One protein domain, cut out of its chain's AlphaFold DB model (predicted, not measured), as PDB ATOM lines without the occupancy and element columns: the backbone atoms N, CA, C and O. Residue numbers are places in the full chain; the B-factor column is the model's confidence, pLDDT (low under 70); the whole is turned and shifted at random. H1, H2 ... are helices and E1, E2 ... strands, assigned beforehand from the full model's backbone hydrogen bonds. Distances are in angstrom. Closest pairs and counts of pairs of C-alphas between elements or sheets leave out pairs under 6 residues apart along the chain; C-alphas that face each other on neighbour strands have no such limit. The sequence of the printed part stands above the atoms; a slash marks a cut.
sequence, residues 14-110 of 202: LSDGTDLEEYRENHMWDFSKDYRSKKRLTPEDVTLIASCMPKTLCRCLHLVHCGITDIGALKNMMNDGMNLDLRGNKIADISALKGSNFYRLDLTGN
ATOM      1  N   LEU A  14     -24.135  93.704  24.705       74.38
ATOM      2  CA  LEU A  14     -25.090  94.782  24.958       74.38
ATOM      3  C   LEU A  14     -26.535  94.262  24.847       74.38
ATOM      4  O   LEU A  14     -26.798  93.216  24.249       74.38
ATOM      5  N   SER A  15     -27.489  95.017  25.386       76.12
ATOM      6  CA  SER A  15     -28.932  94.727  25.371       76.12
ATOM      7  C   SER A  15     -29.488  94.470  23.969       76.12
ATOM      8  O   SER A  15     -30.522  93.826  23.794       76.12
ATOM      9  N   ASP A  16     -28.775  94.948  22.958       71.69
ATOM     10  CA  ASP A  16     -29.137  94.861  21.564       71.69
ATOM     11  C   ASP A  16     -28.477  93.713  20.784       71.69
ATOM     12  O   ASP A  16     -28.664  93.622  19.568       71.69
ATOM     13  N   GLY A  17     -27.722  92.859  21.476       67.88
ATOM     14  CA  GLY A  17     -27.023  91.714  20.902       67.88
ATOM     15  C   GLY A  17     -25.596  91.999  20.428       67.88
ATOM     16  O   GLY A  17     -24.934  91.062  19.984       67.88
ATOM     17  N   THR A  18     -25.103  93.236  20.531       72.44
ATOM     18  CA  THR A  18     -23.754  93.602  20.068       72.44
ATOM     19  C   THR A  18     -22.666  93.131  21.040       72.44
ATOM     20  O   THR A  18     -22.787  93.351  22.246       72.44
ATOM     21  N   ASP A  19     -21.591  92.508  20.545       75.50
ATOM     22  CA  ASP A  19     -20.430  92.103  21.358       75.50
ATOM     23  C   ASP A  19     -19.495  93.301  21.614       75.50
ATOM     24  O   ASP A  19     -19.058  93.978  20.685       75.50
ATOM     25  N   LEU A  20     -19.152  93.562  22.879       70.75
ATOM     26  CA  LEU A  20     -18.277  94.669  23.278       70.75
ATOM     27  C   LEU A  20     -16.877  94.601  22.653       70.75
ATOM     28  O   LEU A  20     -16.263  95.649  22.443       70.75
ATOM     29  N   GLU A  21     -16.351  93.406  22.356       69.50
ATOM     30  CA  GLU A  21     -15.019  93.283  21.744       69.50
ATOM     31  C   GLU A  21     -14.974  93.852  20.311       69.50
ATOM     32  O   GLU A  21     -13.888  94.188  19.838       69.50
ATOM     33  N   GLU A  22     -16.118  94.049  19.642       61.03
ATOM     34  CA  GLU A  22     -16.183  94.703  18.323       61.03
ATOM     35  C   GLU A  22     -15.773  96.183  18.375       61.03
ATOM     36  O   GLU A  22     -15.242  96.718  17.400       61.03
ATOM     37  N   TYR A  23     -15.947  96.839  19.524       63.94
ATOM     38  CA  TYR A  23     -15.626  98.257  19.708       63.94
ATOM     39  C   TYR A  23     -14.212  98.507  20.231       63.94
ATOM     40  O   TYR A  23     -13.806  99.663  20.397       63.94
ATOM     41  N   ARG A  24     -13.456  97.442  20.516       68.19
ATOM     42  CA  ARG A  24     -12.123  97.526  21.105       68.19
ATOM     43  C   ARG A  24     -11.054  97.661  20.022       68.19
ATOM     44  O   ARG A  24     -10.607  96.682  19.435       68.19
ATOM     45  N   GLU A  25     -10.517  98.866  19.870       62.47
ATOM     46  CA  GLU A  25      -9.337  99.139  19.041       62.47
ATOM     47  C   GLU A  25      -8.241  99.765  19.912       62.47
ATOM     48  O   GLU A  25      -8.434 100.842  20.454       62.47
ATOM     49  N   ASN A  26      -7.073  99.129  20.075       63.31
ATOM     50  CA  ASN A  26      -5.879  99.752  20.684       63.31
ATOM     51  C   ASN A  26      -6.143 100.647  21.924       63.31
ATOM     52  O   ASN A  26      -5.781 101.820  21.928       63.31
ATOM     53  N   HIS A  27      -6.712 100.090  23.000       69.94
ATOM     54  CA  HIS A  27      -7.010 100.819  24.256       69.94
ATOM     55  C   HIS A  27      -8.108 101.896  24.142       69.94
ATOM     56  O   HIS A  27      -8.313 102.667  25.082       69.94
ATOM     57  N   MET A  28      -8.832 101.928  23.025       79.69
ATOM     58  CA  MET A  28      -9.990 102.771  22.767       79.69
ATOM     59  C   MET A  28     -11.230 101.896  22.609       79.69
ATOM     60  O   MET A  28     -11.183 100.845  21.970       79.69
ATOM     61  N   TRP A  29     -12.314 102.318  23.245       82.31
ATOM     62  CA  TRP A  29     -13.643 101.746  23.086       82.31
ATOM     63  C   TRP A  29     -14.520 102.819  22.451       82.31
ATOM     64  O   TRP A  29     -14.732 103.873  23.057       82.31
ATOM     65  N   ASP A  30     -14.970 102.587  21.221       82.25
ATOM     66  CA  ASP A  30     -15.681 103.596  20.434       82.25
ATOM     67  C   ASP A  30     -17.058 103.118  19.976       82.25
ATOM     68  O   ASP A  30     -17.193 102.486  18.934       82.25
ATOM     69  N   PHE A  31     -18.094 103.501  20.721       80.50
ATOM     70  CA  PHE A  31     -19.489 103.171  20.421       80.50
ATOM     71  C   PHE A  31     -20.141 104.169  19.448       80.50
ATOM     72  O   PHE A  31     -21.335 104.080  19.169       80.50
ATOM     73  N   SER A  32     -19.387 105.133  18.904       69.56
ATOM     74  CA  SER A  32     -19.933 106.182  18.030       69.56
ATOM     75  C   SER A  32     -20.222 105.712  16.599       69.56
ATOM     76  O   SER A  32     -21.012 106.350  15.893       69.56
ATOM     77  N   LYS A  33     -19.609 104.602  16.156       61.22
ATOM     78  CA  LYS A  33     -19.678 104.124  14.762       61.22
ATOM     79  C   LYS A  33     -21.072 103.600  14.357       61.22
ATOM     80  O   LYS A  33     -21.440 103.773  13.197       61.22
ATOM     81  N   ASP A  34     -21.886 103.101  15.294       54.41
ATOM     82  CA  ASP A  34     -23.195 102.480  14.988       54.41
ATOM     83  C   ASP A  34     -24.431 103.357  15.260       54.41
ATOM     84  O   ASP A  34     -25.551 103.040  14.839       54.41
ATOM     85  N   TYR A  35     -24.260 104.519  15.891       53.66
ATOM     86  CA  TYR A  35     -25.378 105.315  16.420       53.66
ATOM     87  C   TYR A  35     -25.903 106.414  15.479       53.66
ATOM     88  O   TYR A  35     -26.770 107.208  15.841       53.66
ATOM     89  N   ARG A  36     -25.516 106.376  14.192       47.69
ATOM     90  CA  ARG A  36     -26.259 107.063  13.109       47.69
ATOM     91  C   ARG A  36     -27.636 106.423  12.827       47.69
ATOM     92  O   ARG A  36     -28.396 106.950  12.018       47.69
ATOM     93  N   SER A  37     -27.971 105.315  13.499       47.50
ATOM     94  CA  SER A  37     -29.146 104.464  13.243       47.50
ATOM     95  C   SER A  37     -30.340 104.629  14.209       47.50
ATOM     96  O   SER A  37     -31.299 103.871  14.101       47.50
ATOM     97  N   LYS A  38     -30.360 105.638  15.100       55.12
ATOM     98  CA  LYS A  38     -31.413 105.877  16.132       55.12
ATOM     99  C   LYS A  38     -31.431 104.912  17.330       55.12
ATOM    100  O   LYS A  38     -32.341 105.018  18.155       55.12
ATOM    101  N   LYS A  39     -30.472 103.996  17.463       66.44
ATOM    102  CA  LYS A  39     -30.349 103.173  18.678       66.44
ATOM    103  C   LYS A  39     -29.955 104.062  19.868       66.44
ATOM    104  O   LYS A  39     -29.401 105.135  19.661       66.44
ATOM    105  N   ARG A  40     -30.292 103.683  21.102       80.00
ATOM    106  CA  ARG A  40     -29.867 104.376  22.338       80.00
ATOM    107  C   ARG A  40     -29.330 103.331  23.309       80.00
ATOM    108  O   ARG A  40     -29.955 102.280  23.416       80.00
ATOM    109  N   LEU A  41     -28.219 103.618  23.987       86.06
ATOM    110  CA  LEU A  41     -27.732 102.760  25.064       86.06
ATOM    111  C   LEU A  41     -28.724 102.821  26.224       86.06
ATOM    112  O   LEU A  41     -29.165 103.904  26.622       86.06
ATOM    113  N   THR A  42     -29.080 101.658  26.755       89.19
ATOM    114  CA  THR A  42     -29.859 101.557  27.991       89.19
ATOM    115  C   THR A  42     -28.965 101.838  29.209       89.19
ATOM    116  O   THR A  42     -27.738 101.729  29.113       89.19
ATOM    117  N   PRO A  43     -29.527 102.191  30.378       89.50
ATOM    118  CA  PRO A  43     -28.750 102.286  31.617       89.50
ATOM    119  C   PRO A  43     -27.988 100.994  31.956       89.50
ATOM    120  O   PRO A  43     -26.866 101.042  32.471       89.50
ATOM    121  N   GLU A  44     -28.561  99.833  31.630       90.00
ATOM    122  CA  GLU A  44     -27.926  98.527  31.787       90.00
ATOM    123  C   GLU A  44     -26.686  98.391  30.893       90.00
ATOM    124  O   GLU A  44     -25.649  97.918  31.360       90.00
ATOM    125  N   ASP A  45     -26.747  98.880  29.651       89.31
ATOM    126  CA  ASP A  45     -25.599  98.899  28.733       89.31
ATOM    127  C   ASP A  45     -24.461  99.767  29.270       89.31
ATOM    128  O   ASP A  45     -23.305  99.343  29.298       89.31
ATOM    129  N   VAL A  46     -24.784 100.972  29.750       90.38
ATOM    130  CA  VAL A  46     -23.800 101.890  30.350       90.38
ATOM    131  C   VAL A  46     -23.153 101.248  31.581       90.38
ATOM    132  O   VAL A  46     -21.937 101.333  31.765       90.38
ATOM    133  N   THR A  47     -23.946 100.548  32.394       91.25
ATOM    134  CA  THR A  47     -23.461  99.808  33.569       91.25
ATOM    135  C   THR A  47     -22.541  98.655  33.176       91.25
ATOM    136  O   THR A  47     -21.480  98.474  33.781       91.25
ATOM    137  N   LEU A  48     -22.906  97.895  32.144       88.12
ATOM    138  CA  LEU A  48     -22.087  96.805  31.628       88.12
ATOM    139  C   LEU A  48     -20.738  97.332  31.125       88.12
ATOM    140  O   LEU A  48     -19.699  96.842  31.573       88.12
ATOM    141  N   ILE A  49     -20.747  98.377  30.290       86.94
ATOM    142  CA  ILE A  49     -19.536  99.047  29.786       86.94
ATOM    143  C   ILE A  49     -18.644  99.482  30.957       86.94
ATOM    144  O   ILE A  49     -17.454  99.148  30.987       86.94
ATOM    145  N   ALA A  50     -19.220 100.153  31.959       88.00
ATOM    146  CA  ALA A  50     -18.488 100.605  33.139       88.00
ATOM    147  C   ALA A  50     -17.863  99.455  33.936       88.00
ATOM    148  O   ALA A  50     -16.752  99.588  34.445       88.00
ATOM    149  N   SER A  51     -18.540  98.310  34.033       86.88
ATOM    150  CA  SER A  51     -18.034  97.143  34.763       86.88
ATOM    151  C   SER A  51     -16.869  96.436  34.055       86.88
ATOM    152  O   SER A  51     -16.034  95.790  34.701       86.88
ATOM    153  N   CYS A  52     -16.798  96.558  32.727       79.50
ATOM    154  CA  CYS A  52     -15.759  95.947  31.903       79.50
ATOM    155  C   CYS A  52     -14.488  96.801  31.866       79.50
ATOM    156  O   CYS A  52     -13.381  96.263  31.894       79.50
ATOM    157  N   MET A  53     -14.639  98.125  31.860       77.94
ATOM    158  CA  MET A  53     -13.554  99.093  31.678       77.94
ATOM    159  C   MET A  53     -12.371  98.948  32.655       77.94
ATOM    160  O   MET A  53     -11.246  98.859  32.158       77.94
ATOM    161  N   PRO A  54     -12.553  98.822  33.990       70.31
ATOM    162  CA  PRO A  54     -11.444  98.651  34.938       70.31
ATOM    163  C   PRO A  54     -10.605  97.389  34.707       70.31
ATOM    164  O   PRO A  54      -9.463  97.308  35.150       70.31
ATOM    165  N   LYS A  55     -11.164  96.383  34.024       67.44
ATOM    166  CA  LYS A  55     -10.470  95.131  33.677       67.44
ATOM    167  C   LYS A  55      -9.675  95.252  32.376       67.44
ATOM    168  O   LYS A  55      -9.023  94.298  31.955       67.44
ATOM    169  N   THR A  56      -9.751  96.405  31.719       66.81
ATOM    170  CA  THR A  56      -9.074  96.692  30.460       66.81
ATOM    171  C   THR A  56      -8.014  97.770  30.662       66.81
ATOM    172  O   THR A  56      -8.019  98.501  31.645       66.81
ATOM    173  N   LEU A  57      -7.109  97.914  29.695       72.62
ATOM    174  CA  LEU A  57      -6.187  99.048  29.651       72.62
ATOM    175  C   LEU A  57      -6.822 100.276  28.953       72.62
ATOM    176  O   LEU A  57      -6.098 101.100  28.400       72.62
ATOM    177  N   CYS A  58      -8.159 100.379  28.896       72.50
ATOM    178  CA  CYS A  58      -8.841 101.447  28.167       72.50
ATOM    179  C   CYS A  58      -8.440 102.833  28.694       72.50
ATOM    180  O   CYS A  58      -8.483 103.105  29.893       72.50
ATOM    181  N   ARG A  59      -8.040 103.710  27.770       84.25
ATOM    182  CA  ARG A  59      -7.705 105.117  28.032       84.25
ATOM    183  C   ARG A  59      -8.596 106.083  27.264       84.25
ATOM    184  O   ARG A  59      -8.539 107.278  27.533       84.25
ATOM    185  N   CYS A  60      -9.397 105.580  26.327       88.62
ATOM    186  CA  CYS A  60     -10.284 106.375  25.490       88.62
ATOM    187  C   CYS A  60     -11.659 105.707  25.419       88.62
ATOM    188  O   CYS A  60     -11.765 104.595  24.906       88.62
ATOM    189  N   LEU A  61     -12.696 106.390  25.895       90.81
ATOM    190  CA  LEU A  61     -14.086 105.961  25.757       90.81
ATOM    191  C   LEU A  61     -14.856 106.999  24.949       90.81
ATOM    192  O   LEU A  61     -14.955 108.153  25.367       90.81
ATOM    193  N   HIS A  62     -15.419 106.578  23.818       91.19
ATOM    194  CA  HIS A  62     -16.336 107.391  23.027       91.19
ATOM    195  C   HIS A  62     -17.758 106.833  23.129       91.19
ATOM    196  O   HIS A  62     -18.040 105.718  22.695       91.19
ATOM    197  N   LEU A  63     -18.655 107.642  23.688       91.44
ATOM    198  CA  LEU A  63     -20.083 107.385  23.865       91.44
ATOM    199  C   LEU A  63     -20.902 108.498  23.193       91.44
ATOM    200  O   LEU A  63     -21.816 109.081  23.776       91.44
ATOM    201  N   VAL A  64     -20.531 108.843  21.961       91.44
ATOM    202  CA  VAL A  64     -21.110 109.968  21.217       91.44
ATOM    203  C   VAL A  64     -22.500 109.606  20.693       91.44
ATOM    204  O   VAL A  64     -22.676 108.547  20.099       91.44
ATOM    205  N   HIS A  65     -23.481 110.495  20.873       90.44
ATOM    206  CA  HIS A  65     -24.856 110.320  20.379       90.44
ATOM    207  C   HIS A  65     -25.541 109.012  20.821       90.44
ATOM    208  O   HIS A  65     -26.409 108.485  20.128       90.44
ATOM    209  N   CYS A  66     -25.192 108.509  22.005       89.12
ATOM    210  CA  CYS A  66     -25.726 107.261  22.552       89.12
ATOM    211  C   CYS A  66     -27.068 107.433  23.289       89.12
ATOM    212  O   CYS A  66     -27.678 106.449  23.697       89.12
ATOM    213  N   GLY A  67     -27.554 108.669  23.452       90.38
ATOM    214  CA  GLY A  67     -28.804 108.963  24.159       90.38
ATOM    215  C   GLY A  67     -28.695 108.866  25.682       90.38
ATOM    216  O   GLY A  67     -29.715 108.686  26.343       90.38
ATOM    217  N   ILE A  68     -27.481 108.986  26.220       92.75
ATOM    218  CA  ILE A  68     -27.189 108.870  27.650       92.75
ATOM    219  C   ILE A  68     -27.787 110.059  28.405       92.75
ATOM    220  O   ILE A  68     -27.607 111.209  28.004       92.75
ATOM    221  N   THR A  69     -28.473 109.780  29.509       95.19
ATOM    222  CA  THR A  69     -28.991 110.792  30.445       95.19
ATOM    223  C   THR A  69     -28.296 110.740  31.802       95.19
ATOM    224  O   THR A  69     -28.202 111.760  32.474       95.19
ATOM    225  N   ASP A  70     -27.801 109.564  32.194       95.50
ATOM    226  CA  ASP A  70     -27.166 109.305  33.485       95.50
ATOM    227  C   ASP A  70     -25.796 108.650  33.267       95.50
ATOM    228  O   ASP A  70     -25.672 107.648  32.559       95.50
ATOM    229  N   ILE A  71     -24.764 109.240  33.869       96.38
ATOM    230  CA  ILE A  71     -23.377 108.760  33.829       96.38
ATOM    231  C   ILE A  71     -22.888 108.239  35.189       96.38
ATOM    232  O   ILE A  71     -21.704 107.943  35.341       96.38
ATOM    233  N   GLY A  72     -23.769 108.092  36.181       96.12
ATOM    234  CA  GLY A  72     -23.444 107.633  37.532       96.12
ATOM    235  C   GLY A  72     -22.711 106.293  37.550       96.12
ATOM    236  O   GLY A  72     -21.728 106.132  38.277       96.12
ATOM    237  N   ALA A  73     -23.111 105.364  36.678       93.81
ATOM    238  CA  ALA A  73     -22.451 104.066  36.528       93.81
ATOM    239  C   ALA A  73     -20.981 104.183  36.077       93.81
ATOM    240  O   ALA A  73     -20.162 103.340  36.441       93.81
ATOM    241  N   LEU A  74     -20.616 105.245  35.346       92.50
ATOM    242  CA  LEU A  74     -19.256 105.451  34.842       92.50
ATOM    243  C   LEU A  74     -18.269 105.891  35.942       92.50
ATOM    244  O   LEU A  74     -17.060 105.813  35.742       92.50
ATOM    245  N   LYS A  75     -18.741 106.346  37.111       90.62
ATOM    246  CA  LYS A  75     -17.897 106.961  38.156       90.62
ATOM    247  C   LYS A  75     -16.665 106.127  38.530       90.62
ATOM    248  O   LYS A  75     -15.574 106.663  38.684       90.62
ATOM    249  N   ASN A  76     -16.832 104.812  38.660       85.56
ATOM    250  CA  ASN A  76     -15.774 103.918  39.147       85.56
ATOM    251  C   ASN A  76     -14.814 103.429  38.050       85.56
ATOM    252  O   ASN A  76     -13.861 102.719  38.362       85.56
ATOM    253  N   MET A  77     -15.056 103.775  36.781       86.56
ATOM    254  CA  MET A  77     -14.176 103.394  35.667       86.56
ATOM    255  C   MET A  77     -13.256 104.523  35.186       86.56
ATOM    256  O   MET A  77     -12.384 104.281  34.353       86.56
ATOM    257  N   MET A  78     -13.449 105.750  35.674       86.75
ATOM    258  CA  MET A  78     -12.677 106.919  35.250       86.75
ATOM    259  C   MET A  78     -11.277 106.881  35.864       86.75
ATOM    260  O   MET A  78     -11.102 107.109  37.060       86.75
ATOM    261  N   ASN A  79     -10.277 106.604  35.029       83.12
ATOM    262  CA  ASN A  79      -8.870 106.596  35.424       83.12
ATOM    263  C   ASN A  79      -8.214 107.967  35.184       83.12
ATOM    264  O   ASN A  79      -8.631 108.718  34.300       83.12
ATOM    265  N   ASP A  80      -7.153 108.270  35.935       88.06
ATOM    266  CA  ASP A  80      -6.394 109.520  35.799       88.06
ATOM    267  C   ASP A  80      -5.844 109.692  34.371       88.06
ATOM    268  O   ASP A  80      -5.200 108.797  33.815       88.06
ATOM    269  N   GLY A  81      -6.126 110.842  33.754       88.25
ATOM    270  CA  GLY A  81      -5.652 111.168  32.405       88.25
ATOM    271  C   GLY A  81      -6.423 110.492  31.265       88.25
ATOM    272  O   GLY A  81      -5.943 110.481  30.132       88.25
ATOM    273  N   MET A  82      -7.612 109.945  31.531       90.69
ATOM    274  CA  MET A  82      -8.470 109.337  30.511       90.69
ATOM    275  C   MET A  82      -8.988 110.363  29.484       90.69
ATOM    276  O   MET A  82      -9.148 111.550  29.784       90.69
ATOM    277  N   ASN A  83      -9.272 109.887  28.270       93.31
ATOM    278  CA  ASN A  83     -10.049 110.589  27.255       93.31
ATOM    279  C   ASN A  83     -11.497 110.096  27.291       93.31
ATOM    280  O   ASN A  83     -11.757 108.918  27.039       93.31
ATOM    281  N   LEU A  84     -12.433 110.992  27.587       95.56
ATOM    282  CA  LEU A  84     -13.860 110.693  27.645       95.56
ATOM    283  C   LEU A  84     -14.621 111.611  26.687       95.56
ATOM    284  O   LEU A  84     -14.583 112.834  26.824       95.56
ATOM    285  N   ASP A  85     -15.304 111.013  25.714       95.62
ATOM    286  CA  ASP A  85     -16.136 111.711  24.737       95.62
ATOM    287  C   ASP A  85     -17.604 111.310  24.928       95.62
ATOM    288  O   ASP A  85     -18.004 110.184  24.637       95.62
ATOM    289  N   LEU A  86     -18.397 112.241  25.451       96.50
ATOM    290  CA  LEU A  86     -19.819 112.108  25.777       96.50
ATOM    291  C   LEU A  86     -20.669 113.083  24.950       96.50
ATOM    292  O   LEU A  86     -21.762 113.486  25.365       96.50
ATOM    293  N   ARG A  87     -20.176 113.493  23.778       96.19
ATOM    294  CA  ARG A  87     -20.856 114.478  22.939       96.19
ATOM    295  C   ARG A  87     -22.239 114.037  22.478       96.19
ATOM    296  O   ARG A  87     -22.456 112.880  22.120       96.19
ATOM    297  N   GLY A  88     -23.151 115.000  22.380       94.56
ATOM    298  CA  GLY A  88     -24.433 114.818  21.709       94.56
ATOM    299  C   GLY A  88     -25.384 113.869  22.434       94.56
ATOM    300  O   GLY A  88     -26.154 113.164  21.773       94.56
ATOM    301  N   ASN A  89     -25.289 113.816  23.760       94.88
ATOM    302  CA  ASN A  89     -26.174 113.064  24.641       94.88
ATOM    303  C   ASN A  89     -27.211 114.009  25.284       94.88
ATOM    304  O   ASN A  89     -27.485 115.087  24.763       94.88
ATOM    305  N   LYS A  90     -27.850 113.572  26.372       96.12
ATOM    306  CA  LYS A  90     -28.859 114.326  27.131       96.12
ATOM    307  C   LYS A  90     -28.478 114.410  28.608       96.12
ATOM    308  O   LYS A  90     -29.305 114.218  29.495       96.12
ATOM    309  N   ILE A  91     -27.188 114.590  28.866       98.25
ATOM    310  CA  ILE A  91     -26.639 114.608  30.219       98.25
ATOM    311  C   ILE A  91     -26.915 115.985  30.819       98.25
ATOM    312  O   ILE A  91     -26.539 116.995  30.228       98.25
ATOM    313  N   ALA A  92     -27.552 116.018  31.987       98.31
ATOM    314  CA  ALA A  92     -27.775 117.245  32.755       98.31
ATOM    315  C   ALA A  92     -26.973 117.255  34.065       98.31
ATOM    316  O   ALA A  92     -26.429 118.290  34.444       98.31
ATOM    317  N   ASP A  93     -26.855 116.096  34.724       98.31
ATOM    318  CA  ASP A  93     -26.066 115.917  35.943       98.31
ATOM    319  C   ASP A  93     -24.706 115.276  35.622       98.31
ATOM    320  O   ASP A  93     -24.627 114.165  35.094       98.31
ATOM    321  N   ILE A  94     -23.628 115.984  35.966       98.50
ATOM    322  CA  ILE A  94     -22.248 115.510  35.831       98.50
ATOM    323  C   ILE A  94     -21.561 115.240  37.178       98.50
ATOM    324  O   ILE A  94     -20.337 115.117  37.237       98.50
ATOM    325  N   SER A  95     -22.319 115.107  38.268       97.75
ATOM    326  CA  SER A  95     -21.814 114.825  39.621       97.75
ATOM    327  C   SER A  95     -20.924 113.577  39.695       97.75
ATOM    328  O   SER A  95     -20.010 113.510  40.523       97.75
ATOM    329  N   ALA A  96     -21.125 112.618  38.786       96.69
ATOM    330  CA  ALA A  96     -20.290 111.430  38.633       96.69
ATOM    331  C   ALA A  96     -18.822 111.738  38.277       96.69
ATOM    332  O   ALA A  96     -17.959 110.922  38.585       96.69
ATOM    333  N   LEU A  97     -18.532 112.900  37.673       96.50
ATOM    334  CA  LEU A  97     -17.180 113.333  37.282       96.50
ATOM    335  C   LEU A  97     -16.373 113.934  38.443       96.50
ATOM    336  O   LEU A  97     -15.205 114.288  38.272       96.50
ATOM    337  N   LYS A  98     -16.986 114.101  39.622       95.50
ATOM    338  CA  LYS A  98     -16.364 114.791  40.753       95.50
ATOM    339  C   LYS A  98     -15.080 114.094  41.203       95.50
ATOM    340  O   LYS A  98     -15.105 112.942  41.633       95.50
ATOM    341  N   GLY A  99     -13.982 114.848  41.197       91.75
ATOM    342  CA  GLY A  99     -12.659 114.364  41.598       91.75
ATOM    343  C   GLY A  99     -11.949 113.528  40.530       91.75
ATOM    344  O   GLY A  99     -10.862 113.020  40.794       91.75
ATOM    345  N   SER A 100     -12.533 113.390  39.337       92.06
ATOM    346  CA  SER A 100     -11.890 112.747  38.195       92.06
ATOM    347  C   SER A 100     -11.012 113.741  37.432       92.06
ATOM    348  O   SER A 100     -11.320 114.934  37.335       92.06
ATOM    349  N   ASN A 101      -9.927 113.227  36.858       92.62
ATOM    350  CA  ASN A 101      -8.974 113.977  36.048       92.62
ATOM    351  C   ASN A 101      -8.926 113.391  34.642       92.62
ATOM    352  O   ASN A 101      -8.880 112.171  34.468       92.62
ATOM    353  N   PHE A 102      -8.858 114.257  33.639       93.94
ATOM    354  CA  PHE A 102      -8.944 113.857  32.241       93.94
ATOM    355  C   PHE A 102      -7.821 114.491  31.431       93.94
ATOM    356  O   PHE A 102      -7.476 115.658  31.607       93.94
ATOM    357  N   TYR A 103      -7.278 113.750  30.470       93.38
ATOM    358  CA  TYR A 103      -6.489 114.404  29.432       93.38
ATOM    359  C   TYR A 103      -7.432 115.167  28.493       93.38
ATOM    360  O   TYR A 103      -7.238 116.359  28.241       93.38
ATOM    361  N   ARG A 104      -8.519 114.520  28.058       95.12
ATOM    362  CA  ARG A 104      -9.583 115.141  27.265       95.12
ATOM    363  C   ARG A 104     -10.960 114.775  27.808       95.12
ATOM    364  O   ARG A 104     -11.268 113.597  27.945       95.12
ATOM    365  N   LEU A 105     -11.800 115.781  28.024       97.44
ATOM    366  CA  LEU A 105     -13.214 115.628  28.346       97.44
ATOM    367  C   LEU A 105     -14.049 116.421  27.339       97.44
ATOM    368  O   LEU A 105     -13.900 117.639  27.219       97.44
ATOM    369  N   ASP A 106     -14.916 115.729  26.607       98.31
ATOM    370  CA  ASP A 106     -15.802 116.336  25.617       98.31
ATOM    371  C   ASP A 106     -17.270 116.071  25.973       98.31
ATOM    372  O   ASP A 106     -17.754 114.944  25.900       98.31
ATOM    373  N   LEU A 107     -17.964 117.125  26.390       98.50
ATOM    374  CA  LEU A 107     -19.366 117.142  26.817       98.50
ATOM    375  C   LEU A 107     -20.220 118.019  25.884       98.50
ATOM    376  O   LEU A 107     -21.308 118.458  26.262       98.50
ATOM    377  N   THR A 108     -19.739 118.289  24.665       98.62
ATOM    378  CA  THR A 108     -20.434 119.148  23.692       98.62
ATOM    379  C   THR A 108     -21.850 118.649  23.397       98.62
ATOM    380  O   THR A 108     -22.033 117.467  23.113       98.62
ATOM    381  N   GLY A 109     -22.836 119.545  23.358       98.06
ATOM    382  CA  GLY A 109     -24.202 119.218  22.942       98.06
ATOM    383  C   GLY A 109     -24.922 118.315  23.940       98.06
ATOM    384  O   GLY A 109     -25.370 117.237  23.563       98.06
ATOM    385  N   ASN A 110     -24.980 118.747  25.198       98.69
ATOM    386  CA  ASN A 110     -25.721 118.110  26.285       98.69
ATOM    387  C   ASN A 110     -26.694 119.134  26.914       98.69
ATOM    388  O   ASN A 110     -26.977 120.180  26.329       98.69
TER     389      ASN A 110
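What this domain is: This is residues 14 to 110 of the 202 residues of an uncharacterized protein of viral metagenome (UniProt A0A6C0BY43). With little regular structure, the chain winds in stacked turns through right-handed crossovers E1, H2, E2 and E2, H3, E3: parallel strands E1, E2, E3, E4 form one wall, H2 and H3 lie side by side opposite, and H1 is near E1. Of 97 printed residues, 38 are in named elements, class mixed. The whole is compact, radius of gyration of the C-alphas 12.2 A, spanning 33 by 28 by 20 A.

Where its parts are: H1, residues 20 to 23, begins at C-alpha 20 (-18.277, 94.669, 23.278). E1 is 28 to 30, H2 43 to 55, 19.7 A long, E2 60 to 62, H3 72 to 77, E3 82 to 85, and E4 102 to 106, ending at (-15.802, 116.336, 25.617).

How they stand to each other: E1 and E2 have N 29 and O 60 within hydrogen-bond range, 2.9 A. H2 and H3 touch, closest C-alphas Ala 50 and Leu 74, 5.2 A. Of O i to N i+4 pairs, H2 has 7 of 9 within range, H3 0 of 2, but 2 of 3 O i to N i+3.

The domain as a whole: The printed part has no cut. Links E1 to H2 and E3 to E4 are long. Residues 32 to 39 are among 18 with pLDDT under 70.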